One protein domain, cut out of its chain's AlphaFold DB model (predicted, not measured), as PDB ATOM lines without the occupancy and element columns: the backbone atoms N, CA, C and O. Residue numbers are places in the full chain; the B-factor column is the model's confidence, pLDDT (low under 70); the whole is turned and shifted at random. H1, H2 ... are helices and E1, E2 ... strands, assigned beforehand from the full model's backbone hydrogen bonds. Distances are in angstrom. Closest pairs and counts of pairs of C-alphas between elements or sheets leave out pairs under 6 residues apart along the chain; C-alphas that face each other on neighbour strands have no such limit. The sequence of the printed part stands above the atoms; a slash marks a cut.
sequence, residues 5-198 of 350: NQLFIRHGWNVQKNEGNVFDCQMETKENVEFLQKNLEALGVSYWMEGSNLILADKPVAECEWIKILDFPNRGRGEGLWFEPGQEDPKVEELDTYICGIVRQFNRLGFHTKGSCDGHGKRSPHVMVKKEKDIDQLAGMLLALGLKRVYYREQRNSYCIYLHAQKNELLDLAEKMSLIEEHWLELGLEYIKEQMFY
ATOM      1  N   ASN A   5     111.006 148.327 122.587       94.31
ATOM      2  CA  ASN A   5     109.843 148.253 123.473       94.31
ATOM      3  C   ASN A   5     108.621 147.631 122.783       94.31
ATOM      4  O   ASN A   5     107.962 146.758 123.336       94.31
ATOM      5  N   GLN A   6     108.340 148.050 121.543       94.00
ATOM      6  CA  GLN A   6     107.244 147.478 120.763       94.00
ATOM      7  C   GLN A   6     107.484 145.993 120.482       94.00
ATOM      8  O   GLN A   6     106.571 145.200 120.674       94.00
ATOM      9  N   LEU A   7     108.696 145.594 120.080       96.06
ATOM     10  CA  LEU A   7     109.021 144.180 119.851       96.06
ATOM     11  C   LEU A   7     108.813 143.339 121.119       96.06
ATOM     12  O   LEU A   7     108.220 142.264 121.054       96.06
ATOM     13  N   PHE A   8     109.231 143.837 122.281       96.38
ATOM     14  CA  PHE A   8     109.066 143.134 123.552       96.38
ATOM     15  C   PHE A   8     107.593 142.981 123.940       96.38
ATOM     16  O   PHE A   8     107.137 141.857 124.166       96.38
ATOM     17  N   ILE A   9     106.818 144.068 123.900       95.75
ATOM     18  CA  ILE A   9     105.386 144.061 124.233       95.75
ATOM     19  C   ILE A   9     104.596 143.136 123.302       95.75
ATOM     20  O   ILE A   9     103.810 142.301 123.759       95.75
ATOM     21  N   ARG A  10     104.814 143.258 121.986       96.56
ATOM     22  CA  ARG A  10     104.097 142.484 120.958       96.56
ATOM     23  C   ARG A  10     104.312 140.983 121.116       96.56
ATOM     24  O   ARG A  10     103.419 140.201 120.797       96.56
ATOM     25  N   HIS A  11     105.461 140.593 121.662       95.75
ATOM     26  CA  HIS A  11     105.841 139.202 121.870       95.75
ATOM     27  C   HIS A  11     105.816 138.753 123.340       95.75
ATOM     28  O   HIS A  11     106.274 137.655 123.643       95.75
ATOM     29  N   GLY A  12     105.185 139.527 124.231       93.88
ATOM     30  CA  GLY A  12     104.765 139.059 125.555       93.88
ATOM     31  C   GLY A  12     105.693 139.373 126.727       93.88
ATOM     32  O   GLY A  12     105.378 138.980 127.850       93.88
ATOM     33  N   TRP A  13     106.785 140.100 126.515       95.06
ATOM     34  CA  TRP A  13     107.617 140.558 127.626       95.06
ATOM     35  C   TRP A  13     107.020 141.794 128.282       95.06
ATOM     36  O   TRP A  13     106.705 142.780 127.611       95.06
ATOM     37  N   ASN A  14     106.886 141.736 129.602       89.38
ATOM     38  CA  ASN A  14     106.419 142.838 130.425       89.38
ATOM     39  C   ASN A  14     107.622 143.562 131.041       89.38
ATOM     40  O   ASN A  14     107.926 143.403 132.221       89.38
ATOM     41  N   VAL A  15     108.335 144.321 130.211       91.12
ATOM     42  CA  VAL A  15     109.484 145.132 130.633       91.12
ATOM     43  C   VAL A  15     109.130 146.609 130.580       91.12
ATOM     44  O   VAL A  15     108.467 147.065 129.646       91.12
ATOM     45  N   GLN A  16     109.575 147.371 131.575       90.06
ATOM     46  CA  GLN A  16     109.326 148.805 131.617       90.06
ATOM     47  C   GLN A  16     110.462 149.542 130.913       90.06
ATOM     48  O   GLN A  16     111.619 149.464 131.316       90.06
ATOM     49  N   LYS A  17     110.143 150.270 129.841       90.31
ATOM     50  CA  LYS A  17     111.130 151.110 129.162       90.31
ATOM     51  C   LYS A  17     111.461 152.333 130.026       90.31
ATOM     52  O   LYS A  17     110.565 153.113 130.349       90.31
ATOM     53  N   ASN A  18     112.745 152.520 130.309       88.19
ATOM     54  CA  ASN A  18     113.304 153.733 130.901       88.19
ATOM     55  C   ASN A  18     113.789 154.678 129.780       88.19
ATOM     56  O   ASN A  18     113.191 154.761 128.702       88.19
ATOM     57  N   GLU A  19     114.876 155.414 130.004       82.88
ATOM     58  CA  GLU A  19     115.465 156.283 128.986       82.88
ATOM     59  C   GLU A  19     116.252 155.484 127.934       82.88
ATOM     60  O   GLU A  19     116.933 154.501 128.229       82.88
ATOM     61  N   GLY A  20     116.160 155.910 126.671       85.75
ATOM     62  CA  GLY A  20     116.880 155.275 125.565       85.75
ATOM     63  C   GLY A  20     116.501 153.803 125.355       85.75
ATOM     64  O   GLY A  20     115.333 153.480 125.121       85.75
ATOM     65  N   ASN A  21     117.508 152.929 125.392       92.19
ATOM     66  CA  ASN A  21     117.401 151.477 125.213       92.19
ATOM     67  C   ASN A  21     117.621 150.715 126.536       92.19
ATOM     68  O   ASN A  21     118.229 149.644 126.553       92.19
ATOM     69  N   VAL A  22     117.164 151.296 127.646       94.31
ATOM     70  CA  VAL A  22     117.225 150.695 128.981       94.31
ATOM     71  C   VAL A  22     115.838 150.176 129.358       94.31
ATOM     72  O   VAL A  22     114.852 150.908 129.257       94.31
ATOM     73  N   PHE A  23     115.761 148.921 129.794       96.06
ATOM     74  CA  PHE A  23     114.517 148.228 130.124       96.06
ATOM     75  C   PHE A  23     114.610 147.616 131.517       96.06
ATOM     76  O   PHE A  23     115.472 146.776 131.752       96.06
ATOM     77  N   ASP A  24     113.725 148.000 132.428       95.00
ATOM     78  CA  ASP A  24     113.628 147.376 133.744       95.00
ATOM     79  C   ASP A  24     112.835 146.065 133.653       95.00
ATOM     80  O   ASP A  24     111.677 146.036 133.219       95.00
ATOM     81  N   CYS A  25     113.481 144.969 134.047       93.88
ATOM     82  CA  CYS A  25     112.919 143.624 134.056       93.88
ATOM     83  C   CYS A  25     112.442 143.181 135.448       93.88
ATOM     84  O   CYS A  25     112.140 142.004 135.627       93.88
ATOM     85  N   GLN A  26     112.367 144.075 136.444       91.69
ATOM     86  CA  GLN A  26     111.980 143.716 137.816       91.69
ATOM     87  C   GLN A  26     110.602 143.033 137.907       91.69
ATOM     88  O   GLN A  26     110.397 142.177 138.766       91.69
ATOM     89  N   MET A  27     109.670 143.407 137.030       87.12
ATOM     90  CA  MET A  27     108.308 142.860 136.975       87.12
ATOM     91  C   MET A  27     108.182 141.610 136.088       87.12
ATOM     92  O   MET A  27     107.068 141.148 135.851       87.12
ATOM     93  N   GLU A  28     109.292 141.081 135.568       92.81
ATOM     94  CA  GLU A  28     109.312 139.914 134.687       92.81
ATOM     95  C   GLU A  28     109.947 138.702 135.386       92.81
ATOM     96  O   GLU A  28     110.797 138.835 136.270       92.81
ATOM     97  N   THR A  29     109.529 137.494 135.000       92.06
ATOM     98  CA  THR A  29     110.074 136.266 135.590       92.06
ATOM     99  C   THR A  29     111.493 136.000 135.106       92.06
ATOM    100  O   THR A  29     111.866 136.331 133.976       92.06
ATOM    101  N   LYS A  30     112.291 135.337 135.947       91.94
ATOM    102  CA  LYS A  30     113.675 134.989 135.615       91.94
ATOM    103  C   LYS A  30     113.754 134.168 134.323       91.94
ATOM    104  O   LYS A  30     114.583 134.461 133.470       91.94
ATOM    105  N   GLU A  31     112.859 133.202 134.149       91.88
ATOM    106  CA  GLU A  31     112.778 132.347 132.964       91.88
ATOM    107  C   GLU A  31     112.467 133.159 131.695       91.88
ATOM    108  O   GLU A  31     113.064 132.930 130.644       91.88
ATOM    109  N   ASN A  32     111.563 134.142 131.783       94.25
ATOM    110  CA  ASN A  32     111.225 135.002 130.647       94.25
ATOM    111  C   ASN A  32     112.379 135.948 130.279       94.25
ATOM    112  O   ASN A  32     112.595 136.196 129.089       94.25
ATOM    113  N   VAL A  33     113.136 136.445 131.265       95.06
ATOM    114  CA  VAL A  33     114.351 137.251 131.040       95.06
ATOM    115  C   VAL A  33     115.459 136.405 130.408       95.06
ATOM    116  O   VAL A  33     116.053 136.830 129.421       95.06
ATOM    117  N   GLU A  34     115.705 135.188 130.900       95.56
ATOM    118  CA  GLU A  34     116.682 134.259 130.308       95.56
ATOM    119  C   GLU A  34     116.313 133.908 128.858       95.56
ATOM    120  O   GLU A  34     117.169 133.899 127.967       95.56
ATOM    121  N   PHE A  35     115.022 133.689 128.586       95.06
ATOM    122  CA  PHE A  35     114.539 133.487 127.224       95.06
ATOM    123  C   PHE A  35     114.760 134.733 126.354       95.06
ATOM    124  O   PHE A  35     115.222 134.606 125.221       95.06
ATOM    125  N   LEU A  36     114.495 135.945 126.858       96.19
ATOM    126  CA  LEU A  36     114.773 137.192 126.133       96.19
ATOM    127  C   LEU A  36     116.254 137.305 125.749       96.19
ATOM    128  O   LEU A  36     116.577 137.527 124.582       96.19
ATOM    129  N   GLN A  37     117.142 137.095 126.720       95.94
ATOM    130  CA  GLN A  37     118.595 137.144 126.557       95.94
ATOM    131  C   GLN A  37     119.083 136.166 125.486       95.94
ATOM    132  O   GLN A  37     119.756 136.573 124.541       95.94
ATOM    133  N   LYS A  38     118.644 134.904 125.544       96.19
ATOM    134  CA  LYS A  38     118.961 133.880 124.533       96.19
ATOM    135  C   LYS A  38     118.570 134.308 123.112       96.19
ATOM    136  O   LYS A  38     119.302 134.035 122.160       96.19
ATOM    137  N   ASN A  39     117.425 134.973 122.947       95.44
ATOM    138  CA  ASN A  39     116.977 135.457 121.637       95.44
ATOM    139  C   ASN A  39     117.792 136.668 121.151       95.44
ATOM    140  O   ASN A  39     118.082 136.764 119.959       95.44
ATOM    141  N   LEU A  40     118.201 137.565 122.055       96.00
ATOM    142  CA  LEU A  40     119.103 138.679 121.734       96.00
ATOM    143  C   LEU A  40     120.488 138.173 121.298       96.00
ATOM    144  O   LEU A  40     121.015 138.637 120.288       96.00
ATOM    145  N   GLU A  41     121.032 137.164 121.987       95.31
ATOM    146  CA  GLU A  41     122.295 136.506 121.615       95.31
ATOM    147  C   GLU A  41     122.222 135.853 120.235       95.31
ATOM    148  O   GLU A  41     123.129 136.017 119.421       95.31
ATOM    149  N   ALA A  42     121.123 135.152 119.937       94.31
ATOM    150  CA  ALA A  42     120.912 134.514 118.639       94.31
ATOM    151  C   ALA A  42     120.850 135.520 117.472       94.31
ATOM    152  O   ALA A  42     121.165 135.162 116.336       94.31
ATOM    153  N   LEU A  43     120.472 136.772 117.746       93.94
ATOM    154  CA  LEU A  43     120.489 137.875 116.779       93.94
ATOM    155  C   LEU A  43     121.825 138.622 116.727       93.94
ATOM    156  O   LEU A  43     121.993 139.491 115.874       93.94
ATOM    157  N   GLY A  44     122.763 138.307 117.622       94.00
ATOM    158  CA  GLY A  44     124.022 139.037 117.755       94.00
ATOM    159  C   GLY A  44     123.845 140.462 118.283       94.00
ATOM    160  O   GLY A  44     124.683 141.313 118.001       94.00
ATOM    161  N   VAL A  45     122.762 140.730 119.019       95.00
ATOM    162  CA  VAL A  45     122.523 142.032 119.653       95.00
ATOM    163  C   VAL A  45     123.388 142.142 120.900       95.00
ATOM    164  O   VAL A  45     123.348 141.283 121.778       95.00
ATOM    165  N   SER A  46     124.156 143.221 120.998       95.19
ATOM    166  CA  SER A  46     125.000 143.518 122.150       95.19
ATOM    167  C   SER A  46     124.155 144.076 123.294       95.19
ATOM    168  O   SER A  46     123.517 145.126 123.160       95.19
ATOM    169  N   TYR A  47     124.177 143.390 124.437       95.94
ATOM    170  CA  TYR A  47     123.462 143.795 125.643       95.94
ATOM    171  C   TYR A  47     124.268 143.504 126.913       95.94
ATOM    172  O   TYR A  47     125.196 142.693 126.907       95.94
ATOM    173  N   TRP A  48     123.902 144.156 128.015       96.00
ATOM    174  CA  TRP A  48     124.361 143.797 129.359       96.00
ATOM    175  C   TRP A  48     123.260 144.046 130.390       96.00
ATOM    176  O   TRP A  48     122.305 144.784 130.138       96.00
ATOM    177  N   MET A  49     123.404 143.407 131.550       95.50
ATOM    178  CA  MET A  49     122.519 143.593 132.697       95.50
ATOM    179  C   MET A  49     123.194 144.472 133.748       95.50
ATOM    180  O   MET A  49     124.341 144.223 134.122       95.50
ATOM    181  N   GLU A  50     122.466 145.453 134.271       94.12
ATOM    182  CA  GLU A  50     122.850 146.248 135.437       94.12
ATOM    183  C   GLU A  50     121.740 146.157 136.493       94.12
ATOM    184  O   GLU A  50     120.719 146.842 136.429       94.12
ATOM    185  N   GLY A  51     121.903 145.245 137.457       91.50
ATOM    186  CA  GLY A  51     120.823 144.899 138.384       91.50
ATOM    187  C   GLY A  51     119.652 144.238 137.645       91.50
ATOM    188  O   GLY A  51     119.843 143.200 137.014       91.50
ATOM    189  N   SER A  52     118.456 144.831 137.726       92.25
ATOM    190  CA  SER A  52     117.269 144.409 136.962       92.25
ATOM    191  C   SER A  52     117.174 145.043 135.572       92.25
ATOM    192  O   SER A  52     116.302 144.659 134.797       92.25
ATOM    193  N   ASN A  53     118.053 145.993 135.238       95.19
ATOM    194  CA  ASN A  53     117.991 146.705 133.968       95.19
ATOM    195  C   ASN A  53     118.720 145.937 132.865       95.19
ATOM    196  O   ASN A  53     119.909 145.644 132.981       95.19
ATOM    197  N   LEU A  54     118.016 145.682 131.767       96.12
ATOM    198  CA  LEU A  54     118.556 145.233 130.493       96.12
ATOM    199  C   LEU A  54     118.891 146.448 129.623       96.12
ATOM    200  O   LEU A  54     118.022 147.269 129.330       96.12
ATOM    201  N   ILE A  55     120.142 146.550 129.179       96.25
ATOM    202  CA  ILE A  55     120.628 147.672 128.370       96.25
ATOM    203  C   ILE A  55     121.046 147.156 126.994       96.25
ATOM    204  O   ILE A  55     121.887 146.261 126.903       96.25
ATOM    205  N   LEU A  56     120.466 147.715 125.924       95.88
ATOM    206  CA  LEU A  56     120.751 147.324 124.534       95.88
ATOM    207  C   LEU A  56     121.569 148.406 123.818       95.88
ATOM    208  O   LEU A  56     121.124 149.551 123.701       95.88
ATOM    209  N   ALA A  57     122.733 148.041 123.279       91.94
ATOM    210  CA  ALA A  57     123.567 148.975 122.517       91.94
ATOM    211  C   ALA A  57     123.052 149.204 121.091       91.94
ATOM    212  O   ALA A  57     123.171 150.304 120.548       91.94
ATOM    213  N   ASP A  58     122.483 148.167 120.480       91.69
ATOM    214  CA  ASP A  58     122.121 148.195 119.069       91.69
ATOM    215  C   ASP A  58     120.736 148.795 118.817       91.69
ATOM    216  O   ASP A  58     119.831 148.799 119.662       91.69
ATOM    217  N   LYS A  59     120.552 149.290 117.590       91.50
ATOM    218  CA  LYS A  59     119.237 149.717 117.108       91.50
ATOM    219  C   LYS A  59     118.296 148.509 116.979       91.50
ATOM    220  O   LYS A  59     118.768 147.400 116.735       91.50
ATOM    221  N   PRO A  60     116.973 148.721 117.088       92.50
ATOM    222  CA  PRO A  60     115.988 147.667 116.875       92.50
ATOM    223  C   PRO A  60     116.166 146.971 115.525       92.50
ATOM    224  O   PRO A  60     116.315 147.635 114.495       92.50
ATOM    225  N   VAL A  61     116.117 145.640 115.542       93.69
ATOM    226  CA  VAL A  61     116.120 144.810 114.330       93.69
ATOM    227  C   VAL A  61     114.772 144.883 113.608       93.69
ATOM    228  O   VAL A  61     113.763 145.329 114.164       93.69
ATOM    229  N   ALA A  62     114.721 144.417 112.359       93.75
ATOM    230  CA  ALA A  62     113.446 144.289 111.667       93.75
ATOM    231  C   ALA A  62     112.553 143.245 112.369       93.75
ATOM    232  O   ALA A  62     113.009 142.163 112.734       93.75
ATOM    233  N   GLU A  63     111.253 143.530 112.502       93.75
ATOM    234  CA  GLU A  63     110.302 142.630 113.181       93.75
ATOM    235  C   GLU A  63     110.268 141.230 112.541       93.75
ATOM    236  O   GLU A  63     110.131 140.224 113.230       93.75
ATOM    237  N   CYS A  64     110.474 141.129 111.226       93.69
ATOM    238  CA  CYS A  64     110.546 139.840 110.545       93.69
ATOM    239  C   CYS A  64     111.803 139.027 110.900       93.69
ATOM    240  O   CYS A  64     111.757 137.802 110.831       93.69
ATOM    241  N   GLU A  65     112.916 139.667 111.264       94.50
ATOM    242  CA  GLU A  65     114.131 138.993 111.740       94.50
ATOM    243  C   GLU A  65     113.964 138.545 113.188       94.50
ATOM    244  O   GLU A  65     114.270 137.398 113.508       94.50
ATOM    245  N   TRP A  66     113.368 139.405 114.017       95.06
ATOM    246  CA  TRP A  66     112.966 139.074 115.381       95.06
ATOM    247  C   TRP A  66     112.055 137.837 115.416       95.06
ATOM    248  O   TRP A  66     112.357 136.843 116.077       95.06
ATOM    249  N   ILE A  67     110.990 137.837 114.609       94.69
ATOM    250  CA  ILE A  67     110.041 136.720 114.520       94.69
ATOM    251  C   ILE A  67     110.714 135.425 114.045       94.69
ATOM    252  O   ILE A  67     110.348 134.361 114.528       94.69
ATOM    253  N   LYS A  68     111.698 135.470 113.136       94.50
ATOM    254  CA  LYS A  68     112.385 134.252 112.652       94.50
ATOM    255  C   LYS A  68     113.105 133.490 113.764       94.50
ATOM    256  O   LYS A  68     113.177 132.269 113.692       94.50
ATOM    257  N   ILE A  69     113.657 134.204 114.742       93.88
ATOM    258  CA  ILE A  69     114.328 133.595 115.896       93.88
ATOM    259  C   ILE A  69     113.295 133.089 116.902       93.88
ATOM    260  O   ILE A  69     113.407 131.977 117.414       93.88
ATOM    261  N   LEU A  70     112.249 133.883 117.120       91.94
ATOM    262  CA  LEU A  70     111.176 133.568 118.050       91.94
ATOM    263  C   LEU A  70     110.293 132.391 117.617       91.94
ATOM    264  O   LEU A  70     109.828 131.642 118.476       91.94
ATOM    265  N   ASP A  71     110.012 132.240 116.325       91.12
ATOM    266  CA  ASP A  71     109.043 131.278 115.788       91.12
ATOM    267  C   ASP A  71     109.702 129.935 115.437       91.12
ATOM    268  O   ASP A  71     109.801 129.536 114.274       91.12
ATOM    269  N   PHE A  72     110.198 129.234 116.459       89.12
ATOM    270  CA  PHE A  72     110.856 127.938 116.294       89.12
ATOM    271  C   PHE A  72     109.865 126.753 116.294       89.12
ATOM    272  O   PHE A  72     108.755 126.842 116.832       89.12
ATOM    273  N   PRO A  73     110.240 125.596 115.708       84.88
ATOM    274  CA  PRO A  73     109.359 124.435 115.631       84.88
ATOM    275  C   PRO A  73     108.860 123.966 117.003       84.88
ATOM    276  O   PRO A  73     109.647 123.734 117.914       84.88
ATOM    277  N   ASN A  74     107.550 123.733 117.103       80.06
ATOM    278  CA  ASN A  74     106.849 123.295 118.318       80.06
ATOM    279  C   ASN A  74     106.765 124.323 119.452       80.06
ATOM    280  O   ASN A  74     106.261 123.978 120.520       80.06
ATOM    281  N   ARG A  75     107.146 125.584 119.223       86.50
ATOM    282  CA  ARG A  75     106.742 126.666 120.121       86.50
ATOM    283  C   ARG A  75     105.219 126.695 120.266       86.50
ATOM    284  O   ARG A  75     104.507 126.432 119.295       86.50
ATOM    285  N   GLY A  76     104.731 126.939 121.482       77.25
ATOM    286  CA  GLY A  76     103.294 126.938 121.765       77.25
ATOM    287  C   GLY A  76     102.631 125.555 121.786       77.25
ATOM    288  O   GLY A  76     101.447 125.438 122.104       77.25
ATOM    289  N   ARG A  77     103.372 124.476 121.479       71.31
ATOM    290  CA  ARG A  77     102.859 123.103 121.557       71.31
ATOM    291  C   ARG A  77     103.186 122.499 122.911       71.31
ATOM    292  O   ARG A  77     104.277 121.980 123.120       71.31
ATOM    293  N   GLY A  78     102.198 122.499 123.793       58.38
ATOM    294  CA  GLY A  78     102.261 121.774 125.051       58.38
ATOM    295  C   GLY A  78     100.928 121.114 125.394       58.38
ATOM    296  O   GLY A  78      99.858 121.628 125.062       58.38
ATOM    297  N   GLU A  79     100.986 119.955 126.046       42.50
ATOM    298  CA  GLU A  79      99.809 119.278 126.592       42.50
ATOM    299  C   GLU A  79      99.395 119.934 127.918       42.50
ATOM    300  O   GLU A  79      99.786 119.499 128.994       42.50
ATOM    301  N   GLY A  80      98.585 120.993 127.846       51.06
ATOM    302  CA  GLY A  80      97.941 121.594 129.017       51.06
ATOM    303  C   GLY A  80      98.486 122.957 129.446       51.06
ATOM    304  O   GLY A  80      99.246 123.607 128.735       51.06
ATOM    305  N   LEU A  81      97.994 123.414 130.600       53.44
ATOM    306  CA  LEU A  81      98.442 124.628 131.280       53.44
ATOM    307  C   LEU A  81      99.735 124.328 132.029       53.44
ATOM    308  O   LEU A  81      99.718 123.539 132.967       53.44
ATOM    309  N   TRP A  82     100.825 124.975 131.637       58.84
ATOM    310  CA  TRP A  82     102.135 124.831 132.281       58.84
ATOM    311  C   TRP A  82     102.375 125.848 133.404       58.84
ATOM    312  O   TRP A  82     103.501 125.977 133.877       58.84
ATOM    313  N   PHE A  83     101.325 126.569 133.808       67.94
ATOM    314  CA  PHE A  83     101.353 127.557 134.881       67.94
ATOM    315  C   PHE A  83     100.015 127.598 135.632       67.94
ATOM    316  O   PHE A  83      98.962 127.295 135.053       67.94
ATOM    317  N   GLU A  84     100.041 127.988 136.908       72.06
ATOM    318  CA  GLU A  84      98.838 128.216 137.720       72.06
ATOM    319  C   GLU A  84      98.240 129.613 137.462       72.06
ATOM    320  O   GLU A  84      98.790 130.618 137.921       72.06
ATOM    321  N   PRO A  85      97.090 129.747 136.764       74.06
ATOM    322  CA  PRO A  85      96.623 131.070 136.367       74.06
ATOM    323  C   PRO A  85      96.145 131.892 137.569       74.06
ATOM    324  O   PRO A  85      95.208 131.482 138.274       74.06
ATOM    325  N   GLY A  86      96.752 133.068 137.733       69.25
ATOM    326  CA  GLY A  86      96.554 133.977 138.866       69.25
ATOM    327  C   GLY A  86      97.546 133.781 140.015       69.25
ATOM    328  O   GLY A  86      97.458 134.498 141.006       69.25
ATOM    329  N   GLN A  87      98.474 132.828 139.892       75.88
ATOM    330  CA  GLN A  87      99.597 132.645 140.820       75.88
ATOM    331  C   GLN A  87     100.944 132.739 140.104       75.88
ATOM    332  O   GLN A  87     101.889 133.305 140.642       75.88
ATOM    333  N   GLU A  88     101.011 132.209 138.884       80.62
ATOM    334  CA  GLU A  88     102.207 132.198 138.055       80.62
ATOM    335  C   GLU A  88     101.980 132.972 136.759       80.62
ATOM    336  O   GLU A  88     100.900 132.953 136.155       80.62
ATOM    337  N   ASP A  89     103.043 133.631 136.319       83.31
ATOM    338  CA  ASP A  89     103.086 134.335 135.053       83.31
ATOM    339  C   ASP A  89     103.284 133.356 133.884       83.31
ATOM    340  O   ASP A  89     104.176 132.504 133.940       83.31
ATOM    341  N   PRO A  90     102.510 133.478 132.784       88.19
ATOM    342  CA  PRO A  90     102.727 132.651 131.606       88.19
ATOM    343  C   PRO A  90     104.156 132.791 131.069       88.19
ATOM    344  O   PRO A  90     104.620 133.908 130.813       88.19
ATOM    345  N   LYS A  91     104.822 131.660 130.827       90.25
ATOM    346  CA  LYS A  91     106.145 131.624 130.196       90.25
ATOM    347  C   LYS A  91     106.035 131.966 128.716       90.25
ATOM    348  O   LYS A  91     105.338 131.293 127.958       90.25
ATOM    349  N   VAL A  92     106.748 132.998 128.280       91.25
ATOM    350  CA  VAL A  92     106.691 133.520 126.904       91.25
ATOM    351  C   VAL A  92     107.190 132.496 125.875       91.25
ATOM    352  O   VAL A  92     106.678 132.445 124.752       91.25
ATOM    353  N   GLU A  93     108.157 131.656 126.251       91.50
ATOM    354  CA  GLU A  93     108.692 130.578 125.404       91.50
ATOM    355  C   GLU A  93     107.634 129.510 125.076       91.50
ATOM    356  O   GLU A  93     107.651 128.929 123.993       91.50
ATOM    357  N   GLU A  94     106.668 129.286 125.968       89.62
ATOM    358  CA  GLU A  94     105.653 128.231 125.847       89.62
ATOM    359  C   GLU A  94     104.374 128.691 125.130       89.62
ATOM    360  O   GLU A  94     103.466 127.891 124.916       89.62
ATOM    361  N   LEU A  95     104.281 129.967 124.752       91.25
ATOM    362  CA  LEU A  95     103.125 130.544 124.064       91.25
ATOM    363  C   LEU A  95     103.365 130.664 122.554       91.25
ATOM    364  O   LEU A  95     104.488 130.906 122.110       91.25
ATOM    365  N   ASP A  96     102.290 130.560 121.767       92.44
ATOM    366  CA  ASP A  96     102.335 130.816 120.322       92.44
ATOM    367  C   ASP A  96     102.827 132.247 120.035       92.44
ATOM    368  O   ASP A  96     102.321 133.222 120.602       92.44
ATOM    369  N   THR A  97     103.769 132.380 119.095       93.50
ATOM    370  CA  THR A  97     104.520 133.617 118.801       93.50
ATOM    371  C   THR A  97     103.652 134.854 118.564       93.50
ATOM    372  O   THR A  97     104.054 135.963 118.914       93.50
ATOM    373  N   TYR A  98     102.482 134.685 117.946       94.75
ATOM    374  CA  TYR A  98     101.625 135.803 117.543       94.75
ATOM    375  C   TYR A  98     100.545 136.160 118.566       94.75
ATOM    376  O   TYR A  98      99.933 137.214 118.448       94.75
ATOM    377  N   ILE A  99     100.288 135.298 119.557       94.00
ATOM    378  CA  ILE A  99      99.245 135.525 120.570       94.00
ATOM    379  C   ILE A  99      99.821 135.760 121.968       94.00
ATOM    380  O   ILE A  99      99.102 136.238 122.845       94.00
ATOM    381  N   CYS A 100     101.103 135.455 122.186       94.38
ATOM    382  CA  CYS A 100     101.753 135.571 123.489       94.38
ATOM    383  C   CYS A 100     101.632 136.979 124.092       94.38
ATOM    384  O   CYS A 100     101.294 137.096 125.266       94.38
ATOM    385  N   GLY A 101     101.790 138.035 123.284       95.94
ATOM    386  CA  GLY A 101     101.550 139.419 123.702       95.94
ATOM    387  C   GLY A 101     100.156 139.610 124.303       95.94
ATOM    388  O   GLY A 101     100.024 140.048 125.441       95.94
ATOM    389  N   ILE A 102      99.113 139.183 123.589       96.31
ATOM    390  CA  ILE A 102      97.716 139.286 124.041       96.31
ATOM    391  C   ILE A 102      97.501 138.511 125.342       96.31
ATOM    392  O   ILE A 102      96.892 139.031 126.272       96.31
ATOM    393  N   VAL A 103      98.019 137.281 125.432       95.19
ATOM    394  CA  VAL A 103      97.913 136.451 126.641       95.19
ATOM    395  C   VAL A 103      98.523 137.166 127.842       95.19
ATOM    396  O   VAL A 103      97.908 137.225 128.904       95.19
ATOM    397  N   ARG A 104      99.707 137.754 127.681       94.44
ATOM    398  CA  ARG A 104     100.400 138.466 128.759       94.44
ATOM    399  C   ARG A 104      99.626 139.719 129.172       94.44
ATOM    400  O   ARG A 104      99.415 139.932 130.362       94.44
ATOM    401  N   GLN A 105      99.070 140.462 128.214       96.06
ATOM    402  CA  GLN A 105      98.210 141.615 128.508       96.06
ATOM    403  C   GLN A 105      96.885 141.232 129.188       96.06
ATOM    404  O   GLN A 105      96.418 141.954 130.063       96.06
ATOM    405  N   PHE A 106      96.289 140.084 128.849       95.38
ATOM    406  CA  PHE A 106      95.093 139.580 129.533       95.38
ATOM    407  C   PHE A 106      95.381 139.318 131.014       95.38
ATOM    408  O   PHE A 106      94.631 139.786 131.868       95.38
ATOM    409  N   ASN A 107      96.481 138.622 131.321       93.50
ATOM    410  CA  ASN A 107      96.865 138.341 132.706       93.50
ATOM    411  C   ASN A 107      97.235 139.626 133.464       93.50
ATOM    412  O   ASN A 107      96.781 139.786 134.592       93.50
ATOM    413  N   ARG A 108      97.941 140.580 132.831       92.75
ATOM    414  CA  ARG A 108      98.225 141.907 133.417       92.75
ATOM    415  C   ARG A 108      96.950 142.642 133.839       92.75
ATOM    416  O   ARG A 108      96.928 143.281 134.881       92.75
ATOM    417  N   LEU A 109      95.889 142.538 133.041       94.12
ATOM    418  CA  LEU A 109      94.584 143.150 133.313       94.12
ATOM    419  C   LEU A 109      93.691 142.290 134.233       94.12
ATOM    420  O   LEU A 109      92.509 142.590 134.416       94.12
ATOM    421  N   GLY A 110      94.216 141.198 134.797       92.50
ATOM    422  CA  GLY A 110      93.510 140.294 135.711       92.50
ATOM    423  C   GLY A 110      92.541 139.309 135.039       92.50
ATOM    424  O   GLY A 110      91.762 138.650 135.726       92.50
ATOM    425  N   PHE A 111      92.566 139.179 133.709       93.75
ATOM    426  CA  PHE A 111      91.829 138.147 132.972       93.75
ATOM    427  C   PHE A 111      92.681 136.884 132.833       93.75
ATOM    428  O   PHE A 111      93.227 136.586 131.768       93.75
ATOM    429  N   HIS A 112      92.797 136.126 133.923       93.50
ATOM    430  CA  HIS A 112      93.697 134.976 133.988       93.50
ATOM    431  C   HIS A 112      93.407 133.928 132.908       93.50
ATOM    432  O   HIS A 112      92.298 133.384 132.807       93.50
ATOM    433  N   THR A 113      94.421 133.614 132.103       92.50
ATOM    434  CA  THR A 113      94.271 132.742 130.932       92.50
ATOM    435  C   THR A 113      94.475 131.267 131.275       92.50
ATOM    436  O   THR A 113      95.383 130.918 132.016       92.50
ATOM    437  N   LYS A 114      93.663 130.383 130.687       89.50
ATOM    438  CA  LYS A 114      93.733 128.914 130.820       89.50
ATOM    439  C   LYS A 114      94.235 128.193 129.568       89.50
ATOM    440  O   LYS A 114      94.244 126.967 129.527       89.50
ATOM    441  N   GLY A 115      94.574 128.929 128.524       89.50
ATOM    442  CA  GLY A 115      95.006 128.366 127.255       89.50
ATOM    443  C   GLY A 115      94.866 129.389 126.145       89.50
ATOM    444  O   GLY A 115      94.082 130.333 126.249       89.50
ATOM    445  N   SER A 116      95.630 129.209 125.079       92.19
ATOM    446  CA  SER A 116      95.577 130.076 123.909       92.19
ATOM    447  C   SER A 116      96.041 129.316 122.675       92.19
ATOM    448  O   SER A 116      96.707 128.289 122.795       92.19
ATOM    449  N   CYS A 117      95.652 129.794 121.498       91.12
ATOM    450  CA  CYS A 117      96.209 129.338 120.235       91.12
ATOM    451  C   CYS A 117      96.095 130.456 119.199       91.12
ATOM    452  O   CYS A 117      95.018 131.035 119.036       91.12
ATOM    453  N   ASP A 118      97.158 130.710 118.442       88.12
ATOM    454  CA  ASP A 118      97.166 131.685 117.340       88.12
ATOM    455  C   ASP A 118      96.465 131.173 116.063       88.12
ATOM    456  O   ASP A 118      96.389 131.853 115.039       88.12
ATOM    457  N   GLY A 119      95.953 129.942 116.113       85.44
ATOM    458  CA  GLY A 119      95.234 129.281 115.033       85.44
ATOM    459  C   GLY A 119      96.117 128.686 113.936       85.44
ATOM    460  O   GLY A 119      95.593 127.989 113.060       85.44
ATOM    461  N   HIS A 120      97.432 128.912 113.977       83.81
ATOM    462  CA  HIS A 120      98.436 128.408 113.036       83.81
ATOM    463  C   HIS A 120      98.057 128.612 111.556       83.81
ATOM    464  O   HIS A 120      98.327 127.762 110.705       83.81
ATOM    465  N   GLY A 121      97.347 129.706 111.254       80.12
ATOM    466  CA  GLY A 121      96.837 130.022 109.914       80.12
ATOM    467  C   GLY A 121      95.718 129.108 109.392       80.12
ATOM    468  O   GLY A 121      95.325 129.239 108.237       80.12
ATOM    469  N   LYS A 122      95.202 128.177 110.208       84.62
ATOM    470  CA  LYS A 122      94.162 127.203 109.813       84.62
ATOM    471  C   LYS A 122      92.796 127.466 110.442       84.62
ATOM    472  O   LYS A 122      91.785 127.001 109.927       84.62
ATOM    473  N   ARG A 123      92.760 128.155 111.581       87.94
ATOM    474  CA  ARG A 123      91.547 128.446 112.360       87.94
ATOM    475  C   ARG A 123      91.660 129.822 113.003       87.94
ATOM    476  O   ARG A 123      92.749 130.384 113.047       87.94
ATOM    477  N   SER A 124      90.550 130.344 113.521       89.00
ATOM    478  CA  SER A 124      90.570 131.608 114.260       89.00
ATOM    479  C   SER A 124      91.456 131.510 115.512       89.00
ATOM    480  O   SER A 124      91.320 130.533 116.265       89.00
ATOM    481  N   PRO A 125      92.307 132.520 115.770       93.69
ATOM    482  CA  PRO A 125      93.016 132.653 117.036       93.69
ATOM    483  C   PRO A 125      92.031 132.745 118.201       93.69
ATOM    484  O   PRO A 125      90.972 133.375 118.068       93.69
ATOM    485  N   HIS A 126      92.369 132.134 119.334       93.94
ATOM    486  CA  HIS A 126      91.531 132.175 120.527       93.94
ATOM    487  C   HIS A 126      92.327 132.165 121.830       93.94
ATOM    488  O   HIS A 126      93.422 131.608 121.906       93.94
ATOM    489  N   VAL A 127      91.727 132.741 122.871       94.56
ATOM    490  CA  VAL A 127      92.239 132.734 124.245       94.56
ATOM    491  C   VAL A 127      91.136 132.248 125.179       94.56
ATOM    492  O   VAL A 127      89.979 132.655 125.067       94.56
ATOM    493  N   MET A 128      91.481 131.353 126.097       94.00
ATOM    494  CA  MET A 128      90.593 130.874 127.149       94.00
ATOM    495  C   MET A 128      90.885 131.643 128.434       94.00
ATOM    496  O   MET A 128      92.024 131.637 128.885       94.00
ATOM    497  N   VAL A 129      89.876 132.255 129.053       94.12
ATOM    498  CA  VAL A 129      90.004 133.027 130.306       94.12
ATOM    499  C   VAL A 129      89.140 132.432 131.416       94.12
ATOM    500  O   VAL A 129      88.084 131.858 131.141       94.12
ATOM    501  N   LYS A 130      89.574 132.534 132.676       93.31
ATOM    502  CA  LYS A 130      88.779 132.117 133.847       93.31
ATOM    503  C   LYS A 130      87.545 133.009 134.014       93.31
ATOM    504  O   LYS A 130      87.537 134.169 133.619       93.31
ATOM    505  N   LYS A 131      86.498 132.456 134.631       92.50
ATOM    506  CA  LYS A 131      85.255 133.178 134.954       92.50
ATOM    507  C   LYS A 131      85.375 133.939 136.279       92.50
ATOM    508  O   LYS A 131      84.641 133.661 137.219       92.50
ATOM    509  N   GLU A 132      86.365 134.817 136.370       89.19
ATOM    510  CA  GLU A 132      86.671 135.573 137.598       89.19
ATOM    511  C   GLU A 132      86.323 137.056 137.472       89.19
ATOM    512  O   GLU A 132      85.955 137.684 138.459       89.19
ATOM    513  N   LYS A 133      86.395 137.591 136.251       89.56
ATOM    514  CA  LYS A 133      86.017 138.960 135.910       89.56
ATOM    515  C   LYS A 133      84.863 138.981 134.918       89.56
ATOM    516  O   LYS A 133      84.566 137.972 134.270       89.56
ATOM    517  N   ASP A 134      84.238 140.147 134.811       92.38
ATOM    518  CA  ASP A 134      83.177 140.399 133.851       92.38
ATOM    519  C   ASP A 134      83.708 140.285 132.412       92.38
ATOM    520  O   ASP A 134      84.639 140.981 132.000       92.38
ATOM    521  N   ILE A 135      83.120 139.368 131.645       93.81
ATOM    522  CA  ILE A 135      83.508 139.124 130.255       93.81
ATOM    523  C   ILE A 135      83.086 140.278 129.340       93.81
ATOM    524  O   ILE A 135      83.742 140.508 128.322       93.81
ATOM    525  N   ASP A 136      82.046 141.027 129.712       92.88
ATOM    526  CA  ASP A 136      81.545 142.151 128.925       92.88
ATOM    527  C   ASP A 136      82.519 143.336 128.976       92.88
ATOM    528  O   ASP A 136      82.711 144.011 127.963       92.88
ATOM    529  N   GLN A 137      83.233 143.527 130.094       94.81
ATOM    530  CA  GLN A 137      84.336 144.494 130.188       94.81
ATOM    531  C   GLN A 137      85.463 144.155 129.204       94.81
ATOM    532  O   GLN A 137      85.933 145.016 128.456       94.81
ATOM    533  N   LEU A 138      85.869 142.880 129.149       95.06
ATOM    534  CA  LEU A 138      86.891 142.419 128.210       95.06
ATOM    535  C   LEU A 138      86.425 142.556 126.756       95.06
ATOM    536  O   LEU A 138      87.184 143.023 125.905       95.06
ATOM    537  N   ALA A 139      85.180 142.178 126.460       94.62
ATOM    538  CA  ALA A 139      84.607 142.352 125.133       94.62
ATOM    539  C   ALA A 139      84.556 143.837 124.738       94.62
ATOM    540  O   ALA A 139      84.952 144.184 123.626       94.62
ATOM    541  N   GLY A 140      84.145 144.715 125.657       94.50
ATOM    542  CA  GLY A 140      84.113 146.163 125.468       94.50
ATOM    543  C   GLY A 140      85.487 146.755 125.154       94.50
ATOM    544  O   GLY A 140      85.621 147.502 124.186       94.50
ATOM    545  N   MET A 141      86.522 146.364 125.903       96.38
ATOM    546  CA  MET A 141      87.907 146.763 125.633       96.38
ATOM    547  C   MET A 141      88.371 146.281 124.252       96.38
ATOM    548  O   MET A 141      88.881 147.071 123.465       96.38
ATOM    549  N   LEU A 142      88.179 145.003 123.918       95.19
ATOM    550  CA  LEU A 142      88.606 144.462 122.625       95.19
ATOM    551  C   LEU A 142      87.919 145.172 121.444       95.19
ATOM    552  O   LEU A 142      88.572 145.465 120.441       95.19
ATOM    553  N   LEU A 143      86.629 145.495 121.572       92.31
ATOM    554  CA  LEU A 143      85.906 146.318 120.598       92.31
ATOM    555  C   LEU A 143      86.491 147.737 120.511       92.31
ATOM    556  O   LEU A 143      86.692 148.240 119.408       92.31
ATOM    557  N   ALA A 144      86.800 148.368 121.650       92.50
ATOM    558  CA  ALA A 144      87.422 149.695 121.695       92.50
ATOM    559  C   ALA A 144      88.796 149.729 121.004       92.50
ATOM    560  O   ALA A 144      89.166 150.740 120.418       92.50
ATOM    561  N   LEU A 145      89.534 148.615 121.027       92.12
ATOM    562  CA  LEU A 145      90.845 148.485 120.385       92.12
ATOM    563  C   LEU A 145      90.787 148.154 118.881       92.12
ATOM    564  O   LEU A 145      91.836 148.037 118.235       92.12
ATOM    565  N   GLY A 146      89.583 148.043 118.312       87.06
ATOM    566  CA  GLY A 146      89.356 147.903 116.872       87.06
ATOM    567  C   GLY A 146      88.938 146.505 116.410       87.06
ATOM    568  O   GLY A 146      88.855 146.269 115.203       87.06
ATOM    569  N   LEU A 147      88.645 145.559 117.316       87.88
ATOM    570  CA  LEU A 147      88.029 144.298 116.889       87.88
ATOM    571  C   LEU A 147      86.603 144.571 116.414       87.88
ATOM    572  O   LEU A 147      85.792 145.157 117.122       87.88
ATOM    573  N   LYS A 148      86.261 144.075 115.220       80.75
ATOM    574  CA  LYS A 148      84.935 144.307 114.616       80.75
ATOM    575  C   LYS A 148      83.808 143.671 115.423       80.75
ATOM    576  O   LYS A 148      82.700 144.195 115.489       80.75
ATOM    577  N   ARG A 149      84.073 142.471 115.935       84.50
ATOM    578  CA  ARG A 149      83.164 141.664 116.746       84.50
ATOM    579  C   ARG A 149      83.997 140.809 117.676       84.50
ATOM    580  O   ARG A 149      84.990 140.226 117.247       84.50
ATOM    581  N   VAL A 150      83.539 140.684 118.910       87.94
ATOM    582  CA  VAL A 150      84.113 139.764 119.884       87.94
ATOM    583  C   VAL A 150      83.123 138.625 120.051       87.94
ATOM    584  O   VAL A 150      82.001 138.831 120.507       87.94
ATOM    585  N   TYR A 151      83.515 137.429 119.623       90.88
ATOM    586  CA  TYR A 151      82.739 136.219 119.862       90.88
ATOM    587  C   TYR A 151      83.401 135.438 120.985       90.88
ATOM    588  O   TYR A 151      84.597 135.151 120.922       90.88
ATOM    589  N   TYR A 152      82.628 135.057 121.994       93.81
ATOM    590  CA  TYR A 152      83.090 134.144 123.023       93.81
ATOM    591  C   TYR A 152      82.089 133.014 123.230       93.81
ATOM    592  O   TYR A 152      80.877 133.177 123.094       93.81
ATOM    593  N   ARG A 153      82.619 131.834 123.550       94.12
ATOM    594  CA  ARG A 153      81.835 130.662 123.933       94.12
ATOM    595  C   ARG A 153      82.069 130.372 125.404       94.12
ATOM    596  O   ARG A 153      83.203 130.107 125.811       94.12
ATOM    597  N   GLU A 154      80.994 130.350 126.173       95.19
ATOM    598  CA  GLU A 154      81.032 129.905 127.557       95.19
ATOM    599  C   GLU A 154      81.311 128.397 127.641       95.19
ATOM    600  O   GLU A 154      80.720 127.580 126.935       95.19
ATOM    601  N   GLN A 155      82.253 128.022 128.500       91.94
ATOM    602  CA  GLN A 155      82.558 126.642 128.862       91.94
ATOM    603  C   GLN A 155      82.363 126.461 130.368       91.94
ATOM    604  O   GLN A 155      82.126 127.426 131.088       91.94
ATOM    605  N   ARG A 156      82.496 125.232 130.879       88.50
ATOM    606  CA  ARG A 156      82.258 124.927 132.301       88.50
ATOM    607  C   ARG A 156      83.014 125.874 133.252       88.50
ATOM    608  O   ARG A 156      82.390 126.476 134.114       88.50
ATOM    609  N   ASN A 157      84.321 126.054 133.036       87.50
ATOM    610  CA  ASN A 157      85.212 126.807 133.935       87.50
ATOM    611  C   ASN A 157      85.981 127.950 133.237       87.50
ATOM    612  O   ASN A 157      86.999 128.408 133.755       87.50
ATOM    613  N   SER A 158      85.572 128.350 132.030       93.38
ATOM    614  CA  SER A 158      86.237 129.412 131.261       93.38
ATOM    615  C   SER A 158      85.318 130.020 130.201       93.38
ATOM    616  O   SER A 158      84.304 129.418 129.841       93.38
ATOM    617  N   TYR A 159      85.699 131.181 129.677       95.62
ATOM    618  CA  TYR A 159      85.214 131.705 128.402       95.62
ATOM    619  C   TYR A 159      86.297 131.508 127.341       95.62
ATOM    620  O   TYR A 159      87.466 131.765 127.603       95.62
ATOM    621  N   CYS A 160      85.924 131.040 126.152       95.00
ATOM    622  CA  CYS A 160      86.831 130.956 125.006       95.00
ATOM    623  C   CYS A 160      86.512 132.087 124.032       95.00
ATOM    624  O   CYS A 160      85.448 132.058 123.415       95.00
ATOM    625  N   ILE A 161      87.411 133.063 123.926       95.44
ATOM    626  CA  ILE A 161      87.271 134.275 123.116       95.44
ATOM    627  C   ILE A 161      87.973 134.060 121.781       95.44
ATOM    628  O   ILE A 161      89.149 133.704 121.755       95.44
ATOM    629  N   TYR A 162      87.270 134.304 120.680       94.25
ATOM    630  CA  TYR A 162      87.789 134.197 119.321       94.25
ATOM    631  C   TYR A 162      88.066 135.594 118.771       94.25
ATOM    632  O   TYR A 162      87.165 136.430 118.700       94.25
ATOM    633  N   LEU A 163      89.310 135.835 118.362       91.38
ATOM    634  CA  LEU A 163      89.778 137.173 117.987       91.38
ATOM    635  C   LEU A 163      89.551 137.499 116.504       91.38
ATOM    636  O   LEU A 163      89.511 138.667 116.143       91.38
ATOM    637  N   HIS A 164      89.374 136.481 115.650       89.12
ATOM    638  CA  HIS A 164      89.122 136.634 114.204       89.12
ATOM    639  C   HIS A 164      90.062 137.637 113.500       89.12
ATOM    640  O   HIS A 164      89.634 138.374 112.616       89.12
ATOM    641  N   ALA A 165      91.336 137.635 113.890       87.44
ATOM    642  CA  ALA A 165      92.361 138.554 113.412       87.44
ATOM    643  C   ALA A 165      93.507 137.792 112.726       87.44
ATOM    644  O   ALA A 165      93.762 136.619 113.026       87.44
ATOM    645  N   GLN A 166      94.193 138.446 111.793       90.06
ATOM    646  CA  GLN A 166      95.420 137.953 111.177       90.06
ATOM    647  C   GLN A 166      96.613 138.087 112.130       90.06
ATOM    648  O   GLN A 166      96.588 138.847 113.092       90.06
ATOM    649  N   LYS A 167      97.707 137.381 111.823       91.38
ATOM    650  CA  LYS A 167      98.933 137.354 112.637       91.38
ATOM    651  C   LYS A 167      99.442 138.745 113.042       91.38
ATOM    652  O   LYS A 167      99.703 138.964 114.216       91.38
ATOM    653  N   ASN A 168      99.540 139.683 112.101       89.94
ATOM    654  CA  ASN A 168     100.033 141.034 112.397       89.94
ATOM    655  C   ASN A 168      99.023 141.856 113.212       89.94
ATOM    656  O   ASN A 168      99.422 142.591 114.107       89.94
ATOM    657  N   GLU A 169      97.724 141.669 112.963       90.44
ATOM    658  CA  GLU A 169      96.658 142.334 113.723       90.44
ATOM    659  C   GLU A 169      96.649 141.883 115.194       90.44
ATOM    660  O   GLU A 169      96.326 142.675 116.074       90.44
ATOM    661  N   LEU A 170      97.039 140.632 115.484       94.00
ATOM    662  CA  LEU A 170      97.206 140.151 116.861       94.00
ATOM    663  C   LEU A 170      98.346 140.872 117.591       94.00
ATOM    664  O   LEU A 170      98.199 141.247 118.752       94.00
ATOM    665  N   LEU A 171      99.471 141.087 116.906       95.25
ATOM    666  CA  LEU A 171     100.609 141.815 117.466       95.25
ATOM    667  C   LEU A 171     100.247 143.290 117.706       95.25
ATOM    668  O   LEU A 171     100.529 143.831 118.773       95.25
ATOM    669  N   ASP A 172      99.555 143.922 116.753       92.88
ATOM    670  CA  ASP A 172      99.056 145.295 116.900       92.88
ATOM    671  C   ASP A 172      98.054 145.417 118.055       92.88
ATOM    672  O   ASP A 172      98.090 146.388 118.813       92.88
ATOM    673  N   LEU A 173      97.189 144.415 118.233       95.19
ATOM    674  CA  LEU A 173      96.275 144.351 119.366       95.19
ATOM    675  C   LEU A 173      97.031 144.256 120.694       95.19
ATOM    676  O   LEU A 173      96.701 144.998 121.613       95.19
ATOM    677  N   ALA A 174      98.049 143.396 120.798       96.62
ATOM    678  CA  ALA A 174      98.868 143.282 122.006       96.62
ATOM    679  C   ALA A 174      99.523 144.619 122.385       96.62
ATOM    680  O   ALA A 174      99.512 145.013 123.551       96.62
ATOM    681  N   GLU A 175     100.043 145.343 121.392       94.56
ATOM    682  CA  GLU A 175     100.624 146.668 121.590       94.56
ATOM    683  C   GLU A 175      99.583 147.667 122.104       94.56
ATOM    684  O   GLU A 175      99.808 148.309 123.129       94.56
ATOM    685  N   LYS A 176      98.405 147.748 121.471       94.56
ATOM    686  CA  LYS A 176      97.311 148.609 121.950       94.56
ATOM    687  C   LYS A 176      96.867 148.242 123.369       94.56
ATOM    688  O   LYS A 176      96.641 149.122 124.191       94.56
ATOM    689  N   MET A 177      96.774 146.948 123.670       96.50
ATOM    690  CA  MET A 177      96.387 146.450 124.989       96.50
ATOM    691  C   MET A 177      97.381 146.827 126.088       96.50
ATOM    692  O   MET A 177      96.964 146.974 127.233       96.50
ATOM    693  N   SER A 178      98.665 147.001 125.769       94.81
ATOM    694  CA  SER A 178      99.675 147.414 126.754       94.81
ATOM    695  C   SER A 178      99.441 148.810 127.330       94.81
ATOM    696  O   SER A 178      99.869 149.085 128.446       94.81
ATOM    697  N   LEU A 179      98.710 149.658 126.601       94.25
ATOM    698  CA  LEU A 179      98.376 151.021 127.009       94.25
ATOM    699  C   LEU A 179      97.161 151.085 127.943       94.25
ATOM    700  O   LEU A 179      96.910 152.122 128.544       94.25
ATOM    701  N   ILE A 180      96.385 150.002 128.043       95.38
ATOM    702  CA  ILE A 180      95.154 149.981 128.832       95.38
ATOM    703  C   ILE A 180      95.484 149.854 130.316       95.38
ATOM    704  O   ILE A 180      96.225 148.957 130.724       95.38
ATOM    705  N   GLU A 181      94.880 150.699 131.138       93.81
ATOM    706  CA  GLU A 181      94.907 150.551 132.589       93.81
ATOM    707  C   GLU A 181      93.704 149.743 133.080       93.81
ATOM    708  O   GLU A 181      92.609 149.827 132.522       93.81
ATOM    709  N   GLU A 182      93.887 148.962 134.146       93.25
ATOM    710  CA  GLU A 182      92.835 148.088 134.681       93.25
ATOM    711  C   GLU A 182      91.566 148.869 135.057       93.25
ATOM    712  O   GLU A 182      90.460 148.429 134.754       93.25
ATOM    713  N   HIS A 183      91.716 150.069 135.625       94.94
ATOM    714  CA  HIS A 183      90.588 150.905 136.036       94.94
ATOM    715  C   HIS A 183      89.752 151.437 134.852       94.94
ATOM    716  O   HIS A 183      88.586 151.784 135.028       94.94
ATOM    717  N   TRP A 184      90.295 151.466 133.625       96.12
ATOM    718  CA  TRP A 184      89.539 151.886 132.434       96.12
ATOM    719  C   TRP A 184      88.455 150.879 132.055       96.12
ATOM    720  O   TRP A 184      87.453 151.248 131.443       96.12
ATOM    721  N   LEU A 185      88.639 149.610 132.429       94.56
ATOM    722  CA  LEU A 185      87.688 148.537 132.147       94.56
ATOM    723  C   LEU A 185      86.333 148.789 132.819       94.56
ATOM    724  O   LEU A 185      85.295 148.457 132.248       94.56
ATOM    725  N   GLU A 186      86.339 149.418 133.995       94.12
ATOM    726  CA  GLU A 186      85.130 149.777 134.744       94.12
ATOM    727  C   GLU A 186      84.405 150.990 134.142       94.12
ATOM    728  O   GLU A 186      83.181 151.084 134.223       94.12
ATOM    729  N   LEU A 187      85.147 151.896 133.497       95.31
ATOM    730  CA  LEU A 187      84.612 153.087 132.821       95.31
ATOM    731  C   LEU A 187      84.019 152.762 131.439       95.31
ATOM    732  O   LEU A 187      83.193 153.512 130.915       95.31
ATOM    733  N   GLY A 188      84.399 151.616 130.871       93.56
ATOM    734  CA  GLY A 188      83.764 151.025 129.701       93.56
ATOM    735  C   GLY A 188      84.302 151.504 128.351       93.56
ATOM    736  O   GLY A 188      85.268 152.256 128.232       93.56
ATOM    737  N   LEU A 189      83.655 151.014 127.292       92.88
ATOM    738  CA  LEU A 189      84.145 151.076 125.911       92.88
ATOM    739  C   LEU A 189      84.374 152.503 125.389       92.88
ATOM    740  O   LEU A 189      85.395 152.750 124.750       92.88
ATOM    741  N   GLU A 190      83.448 153.433 125.632       93.69
ATOM    742  CA  GLU A 190      83.564 154.801 125.102       93.69
ATOM    743  C   GLU A 190      84.700 155.579 125.778       93.69
ATOM    744  O   GLU A 190      85.457 156.263 125.094       93.69
ATOM    745  N   TYR A 191      84.901 155.384 127.086       95.12
ATOM    746  CA  TYR A 191      86.039 155.967 127.796       95.12
ATOM    747  C   TYR A 191      87.369 155.434 127.251       95.12
ATOM    748  O   TYR A 191      88.275 156.211 126.959       95.12
ATOM    749  N   ILE A 192      87.476 154.116 127.042       95.62
ATOM    750  CA  ILE A 192      88.686 153.509 126.470       95.62
ATOM    751  C   ILE A 192      88.981 154.091 125.084       95.62
ATOM    752  O   ILE A 192      90.123 154.451 124.811       95.62
ATOM    753  N   LYS A 193      87.973 154.226 124.210       92.75
ATOM    754  CA  LYS A 193      88.161 154.852 122.888       92.75
ATOM    755  C   LYS A 193      88.684 156.281 123.002       92.75
ATOM    756  O   LYS A 193      89.599 156.651 122.271       92.75
ATOM    757  N   GLU A 194      88.117 157.065 123.914       92.75
ATOM    758  CA  GLU A 194      88.542 158.441 124.153       92.75
ATOM    759  C   GLU A 194      90.003 158.502 124.630       92.75
ATOM    760  O   GLU A 194      90.807 159.253 124.074       92.75
ATOM    761  N   GLN A 195      90.395 157.657 125.588       94.00
ATOM    762  CA  GLN A 195      91.782 157.609 126.057       94.00
ATOM    763  C   GLN A 195      92.749 157.155 124.963       94.00
ATOM    764  O   GLN A 195      93.811 157.751 124.792       94.00
ATOM    765  N   MET A 196      92.374 156.154 124.163       92.62
ATOM    766  CA  MET A 196      93.186 155.709 123.027       92.62
ATOM    767  C   MET A 196      93.378 156.821 121.989       92.62
ATOM    768  O   MET A 196      94.472 156.965 121.436       92.62
ATOM    769  N   PHE A 197      92.348 157.640 121.753       92.69
ATOM    770  CA  PHE A 197      92.451 158.825 120.905       92.69
ATOM    771  C   PHE A 197      93.454 159.835 121.478       92.69
ATOM    772  O   PHE A 197      94.369 160.260 120.766       92.69
ATOM    773  N   TYR A 198      93.345 160.174 122.767       92.06
ATOM    774  CA  TYR A 198      94.266 161.118 123.403       92.06
ATOM    775  C   TYR A 198      95.703 160.614 123.457       92.06
ATOM    776  O   TYR A 198      96.611 161.399 123.203       92.06
TER     777      TYR A 198
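AT A GLANCE: This is residues 5 to 198 of the 350 residues of the protein "Peptidase T" of Gracilibacillus boraciitolerans JCM 21714 (UniProt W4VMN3). Two lobes stand side by side: the larger is an antiparallel sheet, E4 to E7, with H4 over its strands E4 and E5, H6 packed on H4 and away from the sheet, and H5, which only grazes the sheet, together with H7 and H8, which pack on H5; the smaller is a three-stranded sheet, E1 to E3, with H2 and H3. H1 packs on H4 and H6 between the lobes, and a long stretch, residues 71 to 99, leads from H3 to H4. The printed part has 194 residues, with eight named helices and seven named strands in the order H1 E1 H2 E2 E3 H3 H4 E4 E5 H5 E6 E7 H6 H7 H8. The class is mixed, helices and strands; the sheets, ordered E4 E5 E7 E6 and E1 E3 E2, are antiparallel. The whole is compact, with a radius of gyration of the C-alphas of 16.5 A and spans of 45, 41 and 30 A.

HOW THE PARTS SIT: E4, residues 113 to 117, and E5, 126 to 129, form a hairpin, with N 114 and O 128 2.7 A apart. E7, 159 to 162, pairs with E5 by N 161 and O 127, 2.8 A, and forms a hairpin with E6, 151 to 154, by N 153 and O 160, 2.8 A. H4, 100 to 108, lies over E4 and E5 at a height of 9.7 A over the sheet. H6, 167 to 178, touches H4 at a shallow tilt of 24 degrees, the same way; the closest C-alphas, of Ile 102 and Ala 174, are 4.6 A apart. H1, 5 to 10, touches H6, the closest C-alphas being those of Arg 10 and Leu 171, 5.0 A. H5, 135 to 144, only grazes the sheet; E5, H5 and E6 form a split strand-helix-strand unit, two strands running the same way with another between them, its crossover right-handed. H8, 189 to 198, touches H5, with the C-alphas of Gly 140 and Leu 189 closest, 4.9 A. H7, 184 to 187, touches H5 too, with the C-alphas of Gln 137 and Leu 185 closest, 5.6 A. In the other sheet E3, 53 to 56, pairs with E1, 22 to 24, by N 23 and O 54, 2.8 A, and forms a hairpin with E2, 47 to 50, by N 50 and O 53, 2.9 A. H2, 30 to 42, only grazes this sheet; E1, H2 and E2 form a second split unit, right-handed. H3, 63 to 70, only just touches H2, with 3 pairs of C-alphas within 8 A, the closest those of Asn 39 and Ile 69, 6.6 A. Every O i to N i+4 pair is within hydrogen-bond range in H1, H2, H3, H4, H5, H6 and H8; H7 is too short for one.

IN THESE COORDINATES: H1 begins at C-alpha 5, (109.843, 148.253, 123.473), and H8 ends at C-alpha 198, (94.266, 161.118, 123.403). H2 is 18.5 A long, H6 17.4 A, H8 14.5 A, H5 14.2 A and H4 12.3 A; E4 is 11.4 A long.

THE WHOLE: The C-alphas farthest apart, of Ala 57 and Arg 156, are 48.8 A apart. The printed part has no cut; the links H1 to E1 and H3 to H4 are long. The mean pLDDT of the printed part is 90.8, and residues 78 to 83 and 86 are under 70.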